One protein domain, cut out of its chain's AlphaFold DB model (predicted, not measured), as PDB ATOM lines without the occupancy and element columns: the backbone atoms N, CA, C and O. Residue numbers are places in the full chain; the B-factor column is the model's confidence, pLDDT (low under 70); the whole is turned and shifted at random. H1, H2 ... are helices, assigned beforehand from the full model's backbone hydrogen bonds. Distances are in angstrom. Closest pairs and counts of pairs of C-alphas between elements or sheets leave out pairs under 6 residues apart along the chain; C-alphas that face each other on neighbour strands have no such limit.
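AT A GLANCE: This is residues 11 to 92 of the 103 residues of an uncharacterized protein of Rhodobacteraceae bacterium (UniProt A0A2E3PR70). Two long helices, H1 and H2, make a hairpin, joined by a long loop at one end. The tail folds back along one side of it with the short H3 and H4. The printed part, 82 residues with four named helices, H1 to H4, and no named strand, is all helix and compact, radius of gyration of the C-alphas 12.7 A, spans 34 by 25 by 18 A.

IN THESE COORDINATES: H1, residues 11 to 32, runs 30.9 A from C-alpha 11 at (-74.438, 77.756, 45.199). H2, residues 48 to 68, runs 31.1 A. H3 is residues 78 to 81, 5.7 A; H4, residues 84 to 90, 10.1 A, ends at (-75.776, 58.367, 41.027).

HOW THE PARTS SIT: H1 and H2, a helical hairpin, touch at a shallow tilt of 22 degrees, opposite ways; their closest C-alphas, Leu 18 and Val 61, are 6.3 A apart. Every O i to N i+4 pair is within hydrogen-bond range in H1 and H4, 15 of 17 in H2; H3 is too short for one.

THE WHOLE: The printed part has no cut. The link H1 to H2 is long. Residues 75 to 81 have pLDDT under 70.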
ATOM      1  N   GLU A  11     -74.880  79.095  44.832       77.94
ATOM      2  CA  GLU A  11     -74.438  77.756  45.199       77.94
ATOM      3  C   GLU A  11     -75.256  77.219  46.385       77.94
ATOM      4  O   GLU A  11     -75.794  76.124  46.274       77.94
ATOM      5  N   ASP A  12     -75.528  78.036  47.414       79.81
ATOM      6  CA  ASP A  12     -76.355  77.664  48.580       79.81
ATOM      7  C   ASP A  12     -77.764  77.153  48.177       79.81
ATOM      8  O   ASP A  12     -78.397  76.360  48.884       79.81
ATOM      9  N   LEU A  13     -78.303  77.627  47.044       84.31
ATOM     10  CA  LEU A  13     -79.599  77.185  46.521       84.31
ATOM     11  C   LEU A  13     -79.497  75.837  45.802       84.31
ATOM     12  O   LEU A  13     -80.375  74.991  45.977       84.31
ATOM     13  N   LEU A  14     -78.445  75.637  45.006       87.56
ATOM     14  CA  LEU A  14     -78.178  74.379  44.300       87.56
ATOM     15  C   LEU A  14     -77.877  73.253  45.285       87.56
ATOM     16  O   LEU A  14     -78.392  72.149  45.156       87.56
ATOM     17  N   GLU A  15     -77.118  73.581  46.315       85.19
ATOM     18  CA  GLU A  15     -76.813  72.754  47.469       85.19
ATOM     19  C   GLU A  15     -78.071  72.200  48.144       85.19
ATOM     20  O   GLU A  15     -78.239  70.988  48.297       85.19
ATOM     21  N   ARG A  16     -79.014  73.081  48.491       84.94
ATOM     22  CA  ARG A  16     -80.287  72.669  49.087       84.94
ATOM     23  C   ARG A  16     -81.165  71.892  48.107       84.94
ATOM     24  O   ARG A  16     -81.808  70.923  48.509       84.94
ATOM     25  N   ALA A  17     -81.181  72.291  46.836       88.69
ATOM     26  CA  ALA A  17     -81.905  71.559  45.806       88.69
ATOM     27  C   ALA A  17     -81.361  70.129  45.669       88.69
ATOM     28  O   ALA A  17     -82.144  69.188  45.581       88.69
ATOM     29  N   LEU A  18     -80.039  69.947  45.729       89.56
ATOM     30  CA  LEU A  18     -79.399  68.638  45.673       89.56
ATOM     31  C   LEU A  18     -79.832  67.739  46.838       89.56
ATOM     32  O   LEU A  18     -80.146  66.572  46.603       89.56
ATOM     33  N   VAL A  19     -79.928  68.274  48.064       87.56
ATOM     34  CA  VAL A  19     -80.473  67.534  49.222       87.56
ATOM     35  C   VAL A  19     -81.885  67.025  48.921       87.56
ATOM     36  O   VAL A  19     -82.163  65.831  49.049       87.56
ATOM     37  N   GLU A  20     -82.783  67.922  48.509       90.12
ATOM     38  CA  GLU A  20     -84.195  67.592  48.281       90.12
ATOM     39  C   GLU A  20     -84.371  66.606  47.115       90.12
ATOM     40  O   GLU A  20     -85.167  65.665  47.199       90.12
ATOM     41  N   LEU A  21     -83.588  66.765  46.047       92.50
ATOM     42  CA  LEU A  21     -83.612  65.877  44.890       92.50
ATOM     43  C   LEU A  21     -83.049  64.493  45.213       92.50
ATOM     44  O   LEU A  21     -83.649  63.504  44.800       92.50
ATOM     45  N   ARG A  22     -81.956  64.392  45.981       92.12
ATOM     46  CA  ARG A  22     -81.398  63.099  46.414       92.12
ATOM     47  C   ARG A  22     -82.350  62.359  47.352       92.12
ATOM     48  O   ARG A  22     -82.543  61.159  47.180       92.12
ATOM     49  N   ALA A  23     -83.000  63.060  48.282       91.00
ATOM     50  CA  ALA A  23     -84.031  62.469  49.138       91.00
ATOM     51  C   ALA A  23     -85.244  61.983  48.327       91.00
ATOM     52  O   ALA A  23     -85.730  60.871  48.531       91.00
ATOM     53  N   THR A  24     -85.701  62.789  47.363       94.19
ATOM     54  CA  THR A  24     -86.785  62.404  46.447       94.19
ATOM     55  C   THR A  24     -86.391  61.178  45.628       94.19
ATOM     56  O   THR A  24     -87.158  60.225  45.534       94.19
ATOM     57  N   LEU A  25     -85.177  61.168  45.079       94.50
ATOM     58  CA  LEU A  25     -84.646  60.055  44.301       94.50
ATOM     59  C   LEU A  25     -84.613  58.773  45.126       94.50
ATOM     60  O   LEU A  25     -85.055  57.734  44.640       94.50
ATOM     61  N   ALA A  26     -84.141  58.860  46.370       93.25
ATOM     62  CA  ALA A  26     -84.105  57.718  47.263       93.25
ATOM     63  C   ALA A  26     -85.505  57.126  47.475       93.25
ATOM     64  O   ALA A  26     -85.703  55.936  47.245       93.25
ATOM     65  N   GLY A  27     -86.488  57.975  47.792       93.44
ATOM     66  CA  GLY A  27     -87.873  57.547  47.972       93.44
ATOM     67  C   GLY A  27     -88.458  56.885  46.724       93.44
ATOM     68  O   GLY A  27     -89.056  55.821  46.826       93.44
ATOM     69  N   TYR A  28     -88.235  57.457  45.536       94.94
ATOM     70  CA  TYR A  28     -88.705  56.852  44.284       94.94
ATOM     71  C   TYR A  28     -88.093  55.469  44.041       94.94
ATOM     72  O   TYR A  28     -88.798  54.564  43.600       94.94
ATOM     73  N   VAL A  29     -86.799  55.294  44.306       95.12
ATOM     74  CA  VAL A  29     -86.118  54.006  44.123       95.12
ATOM     75  C   VAL A  29     -86.627  52.980  45.138       95.12
ATOM     76  O   VAL A  29     -86.960  51.862  44.757       95.12
ATOM     77  N   GLU A  30     -86.757  53.354  46.408       94.00
ATOM     78  CA  GLU A  30     -87.258  52.460  47.460       94.00
ATOM     79  C   GLU A  30     -88.707  52.014  47.225       94.00
ATOM     80  O   GLU A  30     -89.054  50.881  47.553       94.00
ATOM     81  N   THR A  31     -89.558  52.868  46.645       94.38
ATOM     82  CA  THR A  31     -90.957  52.508  46.365       94.38
ATOM     83  C   THR A  31     -91.152  51.782  45.042       94.38
ATOM     84  O   THR A  31     -92.156  51.093  44.889       94.38
ATOM     85  N   SER A  32     -90.251  51.973  44.075       95.19
ATOM     86  CA  SER A  32     -90.440  51.481  42.702       95.19
ATOM     87  C   SER A  32     -89.560  50.286  42.352       95.19
ATOM     88  O   SER A  32     -89.743  49.698  41.291       95.19
ATOM     89  N   CYS A  33     -88.574  49.951  43.181       94.94
ATOM     90  CA  CYS A  33     -87.660  48.838  42.953       94.94
ATOM     91  C   CYS A  33     -87.860  47.762  44.021       94.94
ATOM     92  O   CYS A  33     -88.308  48.033  45.133       94.94
ATOM     93  N   GLY A  34     -87.522  46.516  43.688       94.38
ATOM     94  CA  GLY A  34     -87.454  45.455  44.685       94.38
ATOM     95  C   GLY A  34     -86.403  45.788  45.745       94.38
ATOM     96  O   GLY A  34     -85.373  46.376  45.425       94.38
ATOM     97  N   VAL A  35     -86.642  45.391  46.993       94.44
ATOM     98  CA  VAL A  35     -85.702  45.582  48.107       94.44
ATOM     99  C   VAL A  35     -85.270  44.241  48.699       94.44
ATOM    100  O   VAL A  35     -86.030  43.270  48.677       94.44
ATOM    101  N   ASP A  36     -84.035  44.171  49.192       93.81
ATOM    102  CA  ASP A  36     -83.493  42.995  49.875       93.81
ATOM    103  C   ASP A  36     -83.932  42.911  51.354       93.81
ATOM    104  O   ASP A  36     -84.744  43.702  51.840       93.81
ATOM    105  N   ALA A  37     -83.407  41.924  52.087       92.94
ATOM    106  CA  ALA A  37     -83.725  41.715  53.502       92.94
ATOM    107  C   ALA A  37     -83.272  42.879  54.405       92.94
ATOM    108  O   ALA A  37     -83.852  43.104  55.470       92.94
ATOM    109  N   GLU A  38     -82.271  43.645  53.972       91.62
ATOM    110  CA  GLU A  38     -81.776  44.846  54.639       91.62
ATOM    111  C   GLU A  38     -82.469  46.127  54.141       91.62
ATOM    112  O   GLU A  38     -82.041  47.224  54.495       91.62
ATOM    113  N   HIS A  39     -83.553  46.000  53.366       87.69
ATOM    114  CA  HIS A  39     -84.287  47.107  52.741       87.69
ATOM    115  C   HIS A  39     -83.436  47.938  51.767       87.69
ATOM    116  O   HIS A  39     -83.674  49.132  51.586       87.69
ATOM    117  N   ARG A  40     -82.444  47.327  51.113       91.94
ATOM    118  CA  ARG A  40     -81.668  47.984  50.056       91.94
ATOM    119  C   ARG A  40     -82.280  47.688  48.690       91.94
ATOM    120  O   ARG A  40     -82.598  46.528  48.417       91.94
ATOM    121  N   PRO A  41     -82.405  48.690  47.808       94.19
ATOM    122  CA  PRO A  41     -82.851  48.476  46.438       94.19
ATOM    123  C   PRO A  41     -81.994  47.447  45.691       94.19
ATOM    124  O   PRO A  41     -80.763  47.503  45.707       94.19
ATOM    125  N   VAL A  42     -82.653  46.512  45.010       94.19
ATOM    126  CA  VAL A  42     -82.019  45.459  44.216       94.19
ATOM    127  C   VAL A  42     -81.750  45.980  42.802       94.19
ATOM    128  O   VAL A  42     -82.677  46.440  42.126       94.19
ATOM    129  N   PRO A  43     -80.515  45.856  42.291       93.06
ATOM    130  CA  PRO A  43     -80.203  46.252  40.930       93.06
ATOM    131  C   PRO A  43     -81.068  45.637  39.842       93.06
ATOM    132  O   PRO A  43     -81.321  44.436  39.826       93.06
ATOM    133  N   GLY A  44     -81.499  46.481  38.905       92.44
ATOM    134  CA  GLY A  44     -82.290  46.082  37.747       92.44
ATOM    135  C   GLY A  44     -83.746  45.715  38.043       92.44
ATOM    136  O   GLY A  44     -84.425  45.214  37.147       92.44
ATOM    137  N   SER A  45     -84.221  45.930  39.272       95.12
ATOM    138  CA  SER A  45     -85.539  45.474  39.728       95.12
ATOM    139  C   SER A  45     -86.636  46.542  39.690       95.12
ATOM    140  O   SER A  45     -87.748  46.267  40.136       95.12
ATOM    141  N   CYS A  46     -86.341  47.746  39.196       94.56
ATOM    142  CA  CYS A  46     -87.316  48.828  39.171       94.56
ATOM    143  C   CYS A  46     -88.446  48.551  38.176       94.56
ATOM    144  O   CYS A  46     -88.219  48.055  37.069       94.56
ATOM    145  N   GLU A  47     -89.667  48.910  38.570       93.94
ATOM    146  CA  GLU A  47     -90.849  48.886  37.715       93.94
ATOM    147  C   GLU A  47     -90.605  49.710  36.448       93.94
ATOM    148  O   GLU A  47     -90.093  50.832  36.494       93.94
ATOM    149  N   VAL A  48     -90.963  49.144  35.292       92.69
ATOM    150  CA  VAL A  48     -90.613  49.702  33.976       92.69
ATOM    151  C   VAL A  48     -91.213  51.097  33.785       92.69
ATOM    152  O   VAL A  48     -90.563  51.970  33.210       92.69
ATOM    153  N   GLU A  49     -92.423  51.333  34.293       93.38
ATOM    154  CA  GLU A  49     -93.082  52.643  34.284       93.38
ATOM    155  C   GLU A  49     -92.330  53.721  35.081       93.38
ATOM    156  O   GLU A  49     -92.409  54.905  34.745       93.38
ATOM    157  N   CYS A  50     -91.564  53.320  36.095       92.69
ATOM    158  CA  CYS A  50     -90.850  54.212  37.003       92.69
ATOM    159  C   CYS A  50     -89.413  54.503  36.547       92.69
ATOM    160  O   CYS A  50     -88.830  55.492  36.988       92.69
ATOM    161  N   VAL A  51     -88.857  53.712  35.618       93.31
ATOM    162  CA  VAL A  51     -87.480  53.886  35.114       93.31
ATOM    163  C   VAL A  51     -87.264  55.286  34.541       93.31
ATOM    164  O   VAL A  51     -86.380  55.999  34.999       93.31
ATOM    165  N   VAL A  52     -88.091  55.721  33.585       94.00
ATOM    166  CA  VAL A  52     -87.895  57.015  32.903       94.00
ATOM    167  C   VAL A  52     -87.978  58.211  33.870       94.00
ATOM    168  O   VAL A  52     -87.119  59.093  33.791       94.00
ATOM    169  N   PRO A  53     -88.964  58.295  34.787       94.06
ATOM    170  CA  PRO A  53     -88.966  59.317  35.834       94.06
ATOM    171  C   PRO A  53     -87.698  59.323  36.697       94.06
ATOM    172  O   PRO A  53     -87.129  60.392  36.924       94.06
ATOM    173  N   ILE A  54     -87.235  58.149  37.139       95.38
ATOM    174  CA  ILE A  54     -86.043  58.022  37.988       95.38
ATOM    175  C   ILE A  54     -84.780  58.427  37.216       95.38
ATOM    176  O   ILE A  54     -83.949  59.156  37.751       95.38
ATOM    177  N   GLU A  55     -84.646  58.046  35.943       95.44
ATOM    178  CA  GLU A  55     -83.522  58.453  35.086       95.44
ATOM    179  C   GLU A  55     -83.459  59.968  34.884       95.44
ATOM    180  O   GLU A  55     -82.376  60.553  34.919       95.44
ATOM    181  N   ARG A  56     -84.610  60.629  34.708       95.38
ATOM    182  CA  ARG A  56     -84.667  62.095  34.603       95.38
ATOM    183  C   ARG A  56     -84.193  62.767  35.887       95.38
ATOM    184  O   ARG A  56     -83.443  63.737  35.825       95.38
ATOM    185  N   LEU A  57     -84.619  62.245  37.035       95.44
ATOM    186  CA  LEU A  57     -84.210  62.765  38.335       95.44
ATOM    187  C   LEU A  57     -82.714  62.524  38.594       95.44
ATOM    188  O   LEU A  57     -82.025  63.431  39.050       95.44
ATOM    189  N   LEU A  58     -82.195  61.348  38.225       95.06
ATOM    190  CA  LEU A  58     -80.760  61.048  38.242       95.06
ATOM    191  C   LEU A  58     -79.954  62.011  37.371       95.06
ATOM    192  O   LEU A  58     -78.894  62.460  37.795       95.06
ATOM    193  N   GLY A  59     -80.446  62.324  36.170       95.19
ATOM    194  CA  GLY A  59     -79.829  63.315  35.288       95.19
ATOM    195  C   GLY A  59     -79.700  64.671  35.976       95.19
ATOM    196  O   GLY A  59     -78.602  65.201  36.066       95.19
ATOM    197  N   LEU A  60     -80.790  65.167  36.566       95.19
ATOM    198  CA  LEU A  60     -80.787  66.451  37.268       95.19
ATOM    199  C   LEU A  60     -79.830  66.475  38.471       95.19
ATOM    200  O   LEU A  60     -79.126  67.459  38.674       95.19
ATOM    201  N   VAL A  61     -79.785  65.396  39.259       93.62
ATOM    202  CA  VAL A  61     -78.834  65.262  40.377       93.62
ATOM    203  C   VAL A  61     -77.392  65.340  39.870       93.62
ATOM    204  O   VAL A  61     -76.601  66.101  40.417       93.62
ATOM    205  N   ARG A  62     -77.063  64.612  38.796       93.88
ATOM    206  CA  ARG A  62     -75.722  64.625  38.189       93.88
ATOM    207  C   ARG A  62     -75.349  65.989  37.620       93.88
ATOM    208  O   ARG A  62     -74.205  66.400  37.773       93.88
ATOM    209  N   ASP A  63     -76.293  66.680  36.987       93.81
ATOM    210  CA  ASP A  63     -76.066  68.017  36.431       93.81
ATOM    211  C   ASP A  63     -75.729  69.022  37.542       93.81
ATOM    212  O   ASP A  63     -74.812  69.826  37.392       93.81
ATOM    213  N   ILE A  64     -76.422  68.943  38.683       91.12
ATOM    214  CA  ILE A  64     -76.119  69.787  39.846       91.12
ATOM    215  C   ILE A  64     -74.765  69.402  40.453       91.12
ATOM    216  O   ILE A  64     -73.944  70.285  40.685       91.12
ATOM    217  N   GLU A  65     -74.488  68.113  40.666       89.81
ATOM    218  CA  GLU A  65     -73.189  67.652  41.188       89.81
ATOM    219  C   GLU A  65     -72.013  68.040  40.275       89.81
ATOM    220  O   GLU A  65     -70.916  68.302  40.761       89.81
ATOM    221  N   ALA A  66     -72.225  68.127  38.960       90.06
ATOM    222  CA  ALA A  66     -71.213  68.611  38.025       90.06
ATOM    223  C   ALA A  66     -70.934  70.120  38.165       90.06
ATOM    224  O   ALA A  66     -69.817  70.554  37.886       90.06
ATOM    225  N   GLU A  67     -71.925  70.906  38.594       89.88
ATOM    226  CA  GLU A  67     -71.811  72.358  38.768       89.88
ATOM    227  C   GLU A  67     -71.179  72.731  40.116       89.88
ATOM    228  O   GLU A  67     -70.275  73.563  40.168       89.88
ATOM    229  N   ILE A  68     -71.636  72.113  41.213       85.56
ATOM    230  CA  ILE A  68     -71.215  72.485  42.577       85.56
ATOM    231  C   ILE A  68     -70.216  71.509  43.213       85.56
ATOM    232  O   ILE A  68     -69.656  71.812  44.263       85.56
ATOM    233  N   GLY A  69     -69.950  70.368  42.577       84.69
ATOM    234  CA  GLY A  69     -69.140  69.280  43.125       84.69
ATOM    235  C   GLY A  69     -69.989  68.143  43.694       84.69
ATOM    236  O   GLY A  69     -71.191  68.279  43.939       84.69
ATOM    237  N   THR A  70     -69.360  66.987  43.902       79.31
ATOM    238  CA  THR A  70     -70.046  65.823  44.475       79.31
ATOM    239  C   THR A  70     -70.193  65.974  45.991       79.31
ATOM    240  O   THR A  70     -69.427  66.717  46.610       79.31
ATOM    241  N   PRO A  71     -71.095  65.225  46.653       74.88
ATOM    242  CA  PRO A  71     -71.158  65.200  48.116       74.88
ATOM    243  C   PRO A  71     -69.810  64.930  48.809       74.88
ATOM    244  O   PRO A  71     -69.589  65.431  49.905       74.88
ATOM    245  N   ALA A  72     -68.893  64.193  48.167       73.44
ATOM    246  CA  ALA A  72     -67.547  63.945  48.691       73.44
ATOM    247  C   ALA A  72     -66.628  65.183  48.627       73.44
ATOM    248  O   ALA A  72     -65.715  65.317  49.443       73.44
ATOM    249  N   ASP A  73     -66.868  66.086  47.673       71.88
ATOM    250  CA  ASP A  73     -66.130  67.344  47.501       71.88
ATOM    251  C   ASP A  73     -66.715  68.468  48.376       71.88
ATOM    252  O   ASP A  73     -66.012  69.390  48.803       71.88
ATOM    253  N   LEU A  74     -68.014  68.379  48.675       70.56
ATOM    254  CA  LEU A  74     -68.764  69.335  49.478       70.56
ATOM    255  C   LEU A  74     -68.532  69.069  50.974       70.56
ATOM    256  O   LEU A  74     -69.252  68.320  51.628       70.56
ATOM    257  N   PHE A  75     -67.525  69.740  51.540       56.78
ATOM    258  CA  PHE A  75     -67.072  69.613  52.939       56.78
ATOM    259  C   PHE A  75     -68.178  69.750  54.014       56.78
ATOM    260  O   PHE A  75     -67.945  69.448  55.185       56.78
ATOM    261  N   TRP A  76     -69.362  70.254  53.658       56.56
ATOM    262  CA  TRP A  76     -70.365  70.748  54.596       56.56
ATOM    263  C   TRP A  76     -71.627  69.884  54.749       56.56
ATOM    264  O   TRP A  76     -72.460  70.264  55.568       56.56
ATOM    265  N   THR A  77     -71.755  68.682  54.156       58.88
ATOM    266  CA  THR A  77     -72.823  67.770  54.634       58.88
ATOM    267  C   THR A  77     -72.587  66.274  54.410       58.88
ATOM    268  O   THR A  77     -72.845  65.733  53.343       58.88
ATOM    269  N   ARG A  78     -72.253  65.552  55.487       60.34
ATOM    270  CA  ARG A  78     -72.306  64.074  55.547       60.34
ATOM    271  C   ARG A  78     -73.721  63.523  55.288       60.34
ATOM    272  O   ARG A  78     -73.893  62.371  54.921       60.34
ATOM    273  N   GLU A  79     -74.736  64.365  55.478       61.31
ATOM    274  CA  GLU A  79     -76.149  64.061  55.222       61.31
ATOM    275  C   GLU A  79     -76.467  63.982  53.716       61.31
ATOM    276  O   GLU A  79     -77.428  63.316  53.338       61.31
ATOM    277  N   LEU A  80     -75.647  64.602  52.851       65.69
ATOM    278  CA  LEU A  80     -75.805  64.545  51.391       65.69
ATOM    279  C   LEU A  80     -75.362  63.206  50.794       65.69
ATOM    280  O   LEU A  80     -75.888  62.808  49.754       65.69
ATOM    281  N   GLU A  81     -74.415  62.502  51.426       69.56
ATOM    282  CA  GLU A  81     -73.936  61.203  50.930       69.56
ATOM    283  C   GLU A  81     -75.097  60.201  50.840       69.56
ATOM    284  O   GLU A  81     -75.231  59.480  49.847       69.56
ATOM    285  N   GLY A  82     -76.013  60.239  51.815       78.88
ATOM    286  CA  GLY A  82     -77.117  59.290  51.901       78.88
ATOM    287  C   GLY A  82     -76.614  57.848  52.069       78.88
ATOM    288  O   GLY A  82     -75.461  57.622  52.447       78.88
ATOM    289  N   PRO A  83     -77.465  56.841  51.827       87.56
ATOM    290  CA  PRO A  83     -77.021  55.455  51.846       87.56
ATOM    291  C   PRO A  83     -76.068  55.160  50.673       87.56
ATOM    292  O   PRO A  83     -76.217  55.709  49.581       87.56
ATOM    293  N   GLU A  84     -75.112  54.246  50.876       88.06
ATOM    294  CA  GLU A  84     -74.077  53.902  49.880       88.06
ATOM    295  C   GLU A  84     -74.672  53.540  48.508       88.06
ATOM    296  O   GLU A  84     -74.181  53.995  47.475       88.06
ATOM    297  N   TRP A  85     -75.798  52.817  48.489       90.88
ATOM    298  CA  TRP A  85     -76.467  52.417  47.250       90.88
ATOM    299  C   TRP A  85     -76.932  53.606  46.398       90.88
ATOM    300  O   TRP A  85     -76.953  53.499  45.169       90.88
ATOM    301  N   LEU A  86     -77.295  54.733  47.024       91.75
ATOM    302  CA  LEU A  86     -77.735  55.945  46.329       91.75
ATOM    303  C   LEU A  86     -76.543  56.621  45.660       91.75
ATOM    304  O   LEU A  86     -76.626  57.031  44.505       91.75
ATOM    305  N   THR A  87     -75.414  56.679  46.365       89.88
ATOM    306  CA  THR A  87     -74.151  57.170  45.805       89.88
ATOM    307  C   THR A  87     -73.695  56.299  44.637       89.88
ATOM    308  O   THR A  87     -73.330  56.820  43.584       89.88
ATOM    309  N   ASP A  88     -73.803  54.980  44.764       91.06
ATOM    310  CA  ASP A  88     -73.481  54.048  43.686       91.06
ATOM    311  C   ASP A  88     -74.419  54.180  42.479       91.06
ATOM    312  O   ASP A  88     -73.963  54.096  41.336       91.06
ATOM    313  N   LEU A  89     -75.711  54.435  42.707       92.38
ATOM    314  CA  LEU A  89     -76.687  54.675  41.643       92.38
ATOM    315  C   LEU A  89     -76.380  55.976  40.889       92.38
ATOM    316  O   LEU A  89     -76.321  55.988  39.655       92.38
ATOM    317  N   VAL A  90     -76.134  57.069  41.617       92.06
ATOM    318  CA  VAL A  90     -75.776  58.367  41.027       92.06
ATOM    319  C   VAL A  90     -74.468  58.252  40.244       92.06
ATOM    320  O   VAL A  90     -74.418  58.693  39.096       92.06
ATOM    321  N   ALA A  91     -73.476  57.526  40.761       89.88
ATOM    322  CA  ALA A  91     -72.231  57.214  40.054       89.88
ATOM    323  C   ALA A  91     -72.403  56.256  38.853       89.88
ATOM    324  O   ALA A  91     -71.449  56.022  38.113       89.88
ATOM    325  N   GLY A  92     -73.596  55.689  38.643       89.88
ATOM    326  CA  GLY A  92     -73.892  54.792  37.524       89.88
ATOM    327  C   GLY A  92     -73.301  53.389  37.672       89.88
ATOM    328  O   GLY A  92     -73.125  52.694  36.674       89.88
TER     329      GLY A  92